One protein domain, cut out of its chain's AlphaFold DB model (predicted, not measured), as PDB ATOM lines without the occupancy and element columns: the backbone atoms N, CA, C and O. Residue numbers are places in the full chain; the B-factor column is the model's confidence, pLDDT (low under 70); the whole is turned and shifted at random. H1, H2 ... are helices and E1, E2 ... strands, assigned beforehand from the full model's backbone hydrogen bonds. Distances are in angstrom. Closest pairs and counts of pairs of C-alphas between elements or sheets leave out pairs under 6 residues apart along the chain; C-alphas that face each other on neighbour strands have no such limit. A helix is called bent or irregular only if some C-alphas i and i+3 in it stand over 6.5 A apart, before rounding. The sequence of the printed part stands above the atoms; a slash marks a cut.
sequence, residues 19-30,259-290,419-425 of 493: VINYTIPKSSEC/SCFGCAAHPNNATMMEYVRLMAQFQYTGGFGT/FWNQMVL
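What this domain is: This is residues 19 to 30, 259 to 290 and 419 to 425 of the 493 residues of an uncharacterized protein of Dothidotthia symphoricarpi CBS 119687 (UniProt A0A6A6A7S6). What does one see first? One helix, H1, lies crosswise over one face of a small ribbon of two antiparallel strands, E1 and E2, and the ribbon's other face is bare in the printed part. H1 meets the ribbon loosely with residues 272 to 280, and residues 281 to 286, of which 281 to 285 belong to H1, stick out. What is it made of, and how large is it? The 51 printed residues hold, along the chain, E1, H1 and E2, in the sheet order E1 - E2, and the class is mixed, helices and strands. The whole is elongated, 35 by 19 by 18 A, and only just compact, close to loose, with a radius of gyration of the C-alphas of 11.6 A.

Where its parts are: Where does the printed part begin? It begins with E1, residues 19 to 25, from C-alpha 19 at (113.403, 87.517, 82.108), 19.8 A long from first to last C-alpha. Where is the helix? H1 is residues 270 to 285, 22.2 A long, from C-alpha 270 at (124.590, 84.525, 94.001) to C-alpha 285 at (122.367, 100.679, 78.909). Which element comes last? E2, residues 419 to 424, is 16.3 A long and ends with C-alpha 424 at (113.711, 85.837, 86.385).

How they stand to each other: How do the strands pair? E1 and E2 are antiparallel neighbours, with 153 degrees between their directions. C-alphas 21 and 422 face each other at 4.5 A, and within hydrogen-bond range are N 20 and O 423 at 2.9 A and N 419 and O 24 at 2.8 A. How near does the helix come? The closest C-alphas of E1 and H1 are those of Ile 20 and Ala 280, 7.5 A apart. The closest of H1 and E2 are those of Met 273 and Met 423, 8.0 A apart. Is the helix whole? H1 is not bent, and in it every O i to N i+4 pair is within hydrogen-bond range.

The domain as a whole: How far does it reach? The two C-alphas farthest apart are those of Ala 265 and Thr 290, at 35.6 A. Where are the cuts? Residues 31 to 258 are not printed, with 10.0 A from C-alpha 30 to C-alpha 259, and residues 291 to 418 are not printed, with 33.5 A from C-alpha 290 to C-alpha 419. Both links between elements, E1 to H1 and H1 to E2, run across a cut. Where is confidence low? The mean pLDDT of the printed part is 85.8, and residues 29 to 30 and 288 to 290 are under 70.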
ATOM      1  N   VAL A  19     113.104  88.937  82.323       90.56
ATOM      2  CA  VAL A  19     113.403  87.517  82.108       90.56
ATOM      3  C   VAL A  19     114.639  87.408  81.221       90.56
ATOM      4  O   VAL A  19     114.606  87.813  80.060       90.56
ATOM      5  N   ILE A  20     115.725  86.857  81.759       92.38
ATOM      6  CA  ILE A  20     117.009  86.735  81.067       92.38
ATOM      7  C   ILE A  20     117.244  85.265  80.731       92.38
ATOM      8  O   ILE A  20     117.386  84.421  81.619       92.38
ATOM      9  N   ASN A  21     117.298  84.966  79.435       93.38
ATOM     10  CA  ASN A  21     117.693  83.657  78.926       93.38
ATOM     11  C   ASN A  21     119.201  83.678  78.659       93.38
ATOM     12  O   ASN A  21     119.683  84.580  77.974       93.38
ATOM     13  N   TYR A  22     119.936  82.697  79.174       92.19
ATOM     14  CA  TYR A  22     121.382  82.589  78.983       92.19
ATOM     15  C   TYR A  22     121.822  81.126  78.857       92.19
ATOM     16  O   TYR A  22     121.086  80.202  79.212       92.19
ATOM     17  N   THR A  23     123.026  80.908  78.331       91.62
ATOM     18  CA  THR A  23     123.573  79.575  78.056       91.62
ATOM     19  C   THR A  23     124.820  79.288  78.888       91.62
ATOM     20  O   THR A  23     125.783  80.049  78.874       91.62
ATOM     21  N   ILE A  24     124.817  78.160  79.601       90.06
ATOM     22  CA  ILE A  24     125.986  77.618  80.311       90.06
ATOM     23  C   ILE A  24     126.592  76.497  79.444       90.06
ATOM     24  O   ILE A  24     125.840  75.615  79.022       90.06
ATOM     25  N   PRO A  25     127.906  76.467  79.159       87.94
ATOM     26  CA  PRO A  25     128.533  75.323  78.493       87.94
ATOM     27  C   PRO A  25     128.384  74.047  79.333       87.94
ATOM     28  O   PRO A  25     128.683  74.044  80.519       87.94
ATOM     29  N   LYS A  26     127.991  72.917  78.737       85.12
ATOM     30  CA  LYS A  26     127.900  71.627  79.457       85.12
ATOM     31  C   LYS A  26     129.253  71.130  79.976       85.12
ATOM     32  O   LYS A  26     129.290  70.280  80.857       85.12
ATOM     33  N   SER A  27     130.341  71.661  79.423       81.62
ATOM     34  CA  SER A  27     131.725  71.430  79.833       81.62
ATOM     35  C   SER A  27     132.193  72.304  81.003       81.62
ATOM     36  O   SER A  27     133.302  72.079  81.482       81.62
ATOM     37  N   SER A  28     131.394  73.260  81.506       75.88
ATOM     38  CA  SER A  28     131.721  73.974  82.749       75.88
ATOM     39  C   SER A  28     131.385  73.115  83.973       75.88
ATOM     40  O   SER A  28     130.462  73.398  84.741       75.88
ATOM     41  N   GLU A  29     132.155  72.038  84.139       67.94
ATOM     42  CA  GLU A  29     132.291  71.342  85.417       67.94
ATOM     43  C   GLU A  29     132.659  72.366  86.500       67.94
ATOM     44  O   GLU A  29     133.421  73.305  86.249       67.94
ATOM     45  N   CYS A  30     132.078  72.241  87.696       65.81
ATOM     46  CA  CYS A  30     132.246  73.265  88.718       65.81
ATOM     47  C   CYS A  30     133.721  73.357  89.128       65.81
ATOM     48  O   CYS A  30     134.212  72.501  89.862       65.81
ATOM     49  N   SER A 259     129.561  79.787  95.406       87.31
ATOM     50  CA  SER A 259     130.100  81.003  94.759       87.31
ATOM     51  C   SER A 259     130.725  80.753  93.377       87.31
ATOM     52  O   SER A 259     131.517  81.561  92.892       87.31
ATOM     53  N   CYS A 260     130.454  79.606  92.745       88.06
ATOM     54  CA  CYS A 260     131.127  79.220  91.503       88.06
ATOM     55  C   CYS A 260     130.398  79.741  90.264       88.06
ATOM     56  O   CYS A 260     129.218  79.460  90.041       88.06
ATOM     57  N   PHE A 261     131.142  80.459  89.429       89.12
ATOM     58  CA  PHE A 261     130.690  80.959  88.138       89.12
ATOM     59  C   PHE A 261     130.261  79.806  87.212       89.12
ATOM     60  O   PHE A 261     130.998  78.832  87.064       89.12
ATOM     61  N   GLY A 262     129.081  79.905  86.590       86.62
ATOM     62  CA  GLY A 262     128.592  78.897  85.637       86.62
ATOM     63  C   GLY A 262     128.257  77.519  86.233       86.62
ATOM     64  O   GLY A 262     128.262  76.529  85.507       86.62
ATOM     65  N   CYS A 263     127.976  77.421  87.538       88.25
ATOM     66  CA  CYS A 263     127.636  76.153  88.189       88.25
ATOM     67  C   CYS A 263     126.345  75.532  87.613       88.25
ATOM     68  O   CYS A 263     125.245  75.987  87.921       88.25
ATOM     69  N   ALA A 264     126.462  74.457  86.823       86.75
ATOM     70  CA  ALA A 264     125.310  73.778  86.216       86.75
ATOM     71  C   ALA A 264     124.341  73.158  87.248       86.75
ATOM     72  O   ALA A 264     123.143  73.083  86.990       86.75
ATOM     73  N   ALA A 265     124.843  72.763  88.425       88.06
ATOM     74  CA  ALA A 265     124.029  72.247  89.529       88.06
ATOM     75  C   ALA A 265     123.226  73.347  90.252       88.06
ATOM     76  O   ALA A 265     122.121  73.105  90.736       88.06
ATOM     77  N   HIS A 266     123.779  74.562  90.314       87.50
ATOM     78  CA  HIS A 266     123.226  75.700  91.052       87.50
ATOM     79  C   HIS A 266     123.238  76.964  90.175       87.50
ATOM     80  O   HIS A 266     123.933  77.933  90.492       87.50
ATOM     81  N   PRO A 267     122.473  76.989  89.065       86.56
ATOM     82  CA  PRO A 267     122.556  78.064  88.073       86.56
ATOM     83  C   PRO A 267     122.027  79.410  88.593       86.56
ATOM     84  O   PRO A 267     122.388  80.463  88.075       86.56
ATOM     85  N   ASN A 268     121.214  79.392  89.653       87.88
ATOM     86  CA  ASN A 268     120.672  80.587  90.307       87.88
ATOM     87  C   ASN A 268     121.503  81.018  91.535       87.88
ATOM     88  O   ASN A 268     120.977  81.680  92.429       87.88
ATOM     89  N   ASN A 269     122.778  80.618  91.625       89.38
ATOM     90  CA  ASN A 269     123.643  81.019  92.735       89.38
ATOM     91  C   ASN A 269     123.978  82.525  92.704       89.38
ATOM     92  O   ASN A 269     123.842  83.189  91.675       89.38
ATOM     93  N   ALA A 270     124.412  83.078  93.842       86.88
ATOM     94  CA  ALA A 270     124.590  84.525  94.001       86.88
ATOM     95  C   ALA A 270     125.549  85.133  92.959       86.88
ATOM     96  O   ALA A 270     125.244  86.172  92.375       86.88
ATOM     97  N   THR A 271     126.668  84.460  92.680       89.75
ATOM     98  CA  THR A 271     127.691  84.917  91.729       89.75
ATOM     99  C   THR A 271     127.188  84.915  90.283       89.75
ATOM    100  O   THR A 271     127.440  85.868  89.546       89.75
ATOM    101  N   MET A 272     126.439  83.887  89.870       90.06
ATOM    102  CA  MET A 272     125.856  83.823  88.527       90.06
ATOM    103  C   MET A 272     124.709  84.828  88.365       90.06
ATOM    104  O   MET A 272     124.643  85.527  87.355       90.06
ATOM    105  N   MET A 273     123.853  84.968  89.383       89.06
ATOM    106  CA  MET A 273     122.783  85.970  89.409       89.06
ATOM    107  C   MET A 273     123.340  87.397  89.315       89.06
ATOM    108  O   MET A 273     122.796  88.216  88.576       89.06
ATOM    109  N   GLU A 274     124.438  87.700  90.013       89.31
ATOM    110  CA  GLU A 274     125.104  89.002  89.931       89.31
ATOM    111  C   GLU A 274     125.736  89.254  88.555       89.31
ATOM    112  O   GLU A 274     125.505  90.317  87.972       89.31
ATOM    113  N   TYR A 275     126.465  88.277  88.003       91.50
ATOM    114  CA  TYR A 275     127.061  88.390  86.671       91.50
ATOM    115  C   TYR A 275     126.006  88.602  85.579       91.50
ATOM    116  O   TYR A 275     126.129  89.520  84.768       91.50
ATOM    117  N   VAL A 276     124.942  87.797  85.557       91.31
ATOM    118  CA  VAL A 276     123.907  87.906  84.520       91.31
ATOM    119  C   VAL A 276     123.097  89.197  84.680       91.31
ATOM    120  O   VAL A 276     122.781  89.839  83.679       91.31
ATOM    121  N   ARG A 277     122.845  89.655  85.916       87.75
ATOM    122  CA  ARG A 277     122.273  90.985  86.188       87.75
ATOM    123  C   ARG A 277     123.147  92.105  85.617       87.75
ATOM    124  O   ARG A 277     122.626  93.007  84.967       87.75
ATOM    125  N   LEU A 278     124.461  92.041  85.832       88.62
ATOM    126  CA  LEU A 278     125.426  93.012  85.316       88.62
ATOM    127  C   LEU A 278     125.494  92.997  83.777       88.62
ATOM    128  O   LEU A 278     125.499  94.059  83.155       88.62
ATOM    129  N   MET A 279     125.528  91.816  83.153       90.94
ATOM    130  CA  MET A 279     125.541  91.687  81.690       90.94
ATOM    131  C   MET A 279     124.242  92.199  81.064       90.94
ATOM    132  O   MET A 279     124.292  92.915  80.065       90.94
ATOM    133  N   ALA A 280     123.088  91.908  81.669       87.88
ATOM    134  CA  ALA A 280     121.815  92.469  81.232       87.88
ATOM    135  C   ALA A 280     121.775  93.992  81.414       87.88
ATOM    136  O   ALA A 280     121.352  94.694  80.500       87.88
ATOM    137  N   GLN A 281     122.276  94.527  82.535       84.94
ATOM    138  CA  GLN A 281     122.411  95.975  82.722       84.94
ATOM    139  C   GLN A 281     123.235  96.596  81.584       84.94
ATOM    140  O   GLN A 281     122.746  97.514  80.937       84.94
ATOM    141  N   PHE A 282     124.421  96.054  81.285       89.25
ATOM    142  CA  PHE A 282     125.274  96.510  80.181       89.25
ATOM    143  C   PHE A 282     124.569  96.463  78.815       89.25
ATOM    144  O   PHE A 282     124.675  97.414  78.040       89.25
ATOM    145  N   GLN A 283     123.818  95.391  78.531       86.06
ATOM    146  CA  GLN A 283     123.026  95.253  77.303       86.06
ATOM    147  C   GLN A 283     121.902  96.298  77.214       86.06
ATOM    148  O   GLN A 283     121.711  96.888  76.153       86.06
ATOM    149  N   TYR A 284     121.191  96.575  78.314       82.12
ATOM    150  CA  TYR A 284     120.114  97.572  78.346       82.12
ATOM    151  C   TYR A 284     120.616  99.025  78.330       82.12
ATOM    152  O   TYR A 284     119.926  99.890  77.794       82.12
ATOM    153  N   THR A 285     121.791  99.320  78.899       86.19
ATOM    154  CA  THR A 285     122.367 100.679  78.909       86.19
ATOM    155  C   THR A 285     123.301 100.967  77.731       86.19
ATOM    156  O   THR A 285     123.727 102.109  77.573       86.19
ATOM    157  N   GLY A 286     123.626  99.966  76.903       82.88
ATOM    158  CA  GLY A 286     124.529 100.110  75.753       82.88
ATOM    159  C   GLY A 286     125.987 100.408  76.131       82.88
ATOM    160  O   GLY A 286     126.738 100.938  75.317       82.88
ATOM    161  N   GLY A 287     126.382 100.113  77.373       78.19
ATOM    162  CA  GLY A 287     127.677 100.488  77.943       78.19
ATOM    163  C   GLY A 287     127.641 100.592  79.470       78.19
ATOM    164  O   GLY A 287     126.586 100.828  80.055       78.19
ATOM    165  N   PHE A 288     128.797 100.488  80.135       69.31
ATOM    166  CA  PHE A 288     128.939 100.640  81.598       69.31
ATOM    167  C   PHE A 288     128.839 102.109  82.084       69.31
ATOM    168  O   PHE A 288     129.317 102.468  83.160       69.31
ATOM    169  N   GLY A 289     128.228 102.993  81.288       65.44
ATOM    170  CA  GLY A 289     128.304 104.441  81.481       65.44
ATOM    171  C   GLY A 289     129.747 104.940  81.354       65.44
ATOM    172  O   GLY A 289     130.492 104.493  80.485       65.44
ATOM    173  N   THR A 290     130.149 105.856  82.234       59.22
ATOM    174  CA  THR A 290     131.544 106.314  82.372       59.22
ATOM    175  C   THR A 290     132.400 105.406  83.262       59.22
ATOM    176  O   THR A 290     133.580 105.692  83.462       59.22
ATOM    177  N   PHE A 419     123.639  74.148  78.157       90.44
ATOM    178  CA  PHE A 419     122.399  74.224  78.921       90.44
ATOM    179  C   PHE A 419     121.794  75.614  78.724       90.44
ATOM    180  O   PHE A 419     122.444  76.615  79.015       90.44
ATOM    181  N   TRP A 420     120.551  75.677  78.256       91.50
ATOM    182  CA  TRP A 420     119.758  76.903  78.305       91.50
ATOM    183  C   TRP A 420     119.141  77.036  79.695       91.50
ATOM    184  O   TRP A 420     118.426  76.131  80.125       91.50
ATOM    185  N   ASN A 421     119.388  78.156  80.372       92.25
ATOM    186  CA  ASN A 421     118.680  78.523  81.592       92.25
ATOM    187  C   ASN A 421     117.914  79.838  81.404       92.25
ATOM    188  O   ASN A 421     118.299  80.705  80.617       92.25
ATOM    189  N   GLN A 422     116.829  79.980  82.156       93.12
ATOM    190  CA  GLN A 422     116.030  81.191  82.237       93.12
ATOM    191  C   GLN A 422     116.019  81.656  83.689       93.12
ATOM    192  O   GLN A 422     115.437  80.992  84.545       93.12
ATOM    193  N   MET A 423     116.620  82.814  83.962       89.56
ATOM    194  CA  MET A 423     116.447  83.480  85.249       89.56
ATOM    195  C   MET A 423     115.435  84.612  85.136       89.56
ATOM    196  O   MET A 423     115.436  85.404  84.194       89.56
ATOM    197  N   VAL A 424     114.580  84.694  86.143       89.06
ATOM    198  CA  VAL A 424     113.711  85.837  86.385       89.06
ATOM    199  C   VAL A 424     114.429  86.706  87.407       89.06
ATOM    200  O   VAL A 424     114.671  86.246  88.522       89.06
ATOM    201  N   LEU A 425     114.769  87.946  87.054       83.25
ATOM    202  CA  LEU A 425     115.129  88.919  88.082       83.25
ATOM    203  C   LEU A 425     113.856  89.300  88.857       83.25
ATOM    204  O   LEU A 425     112.816  89.510  88.223       83.25
TER     205      LEU A 425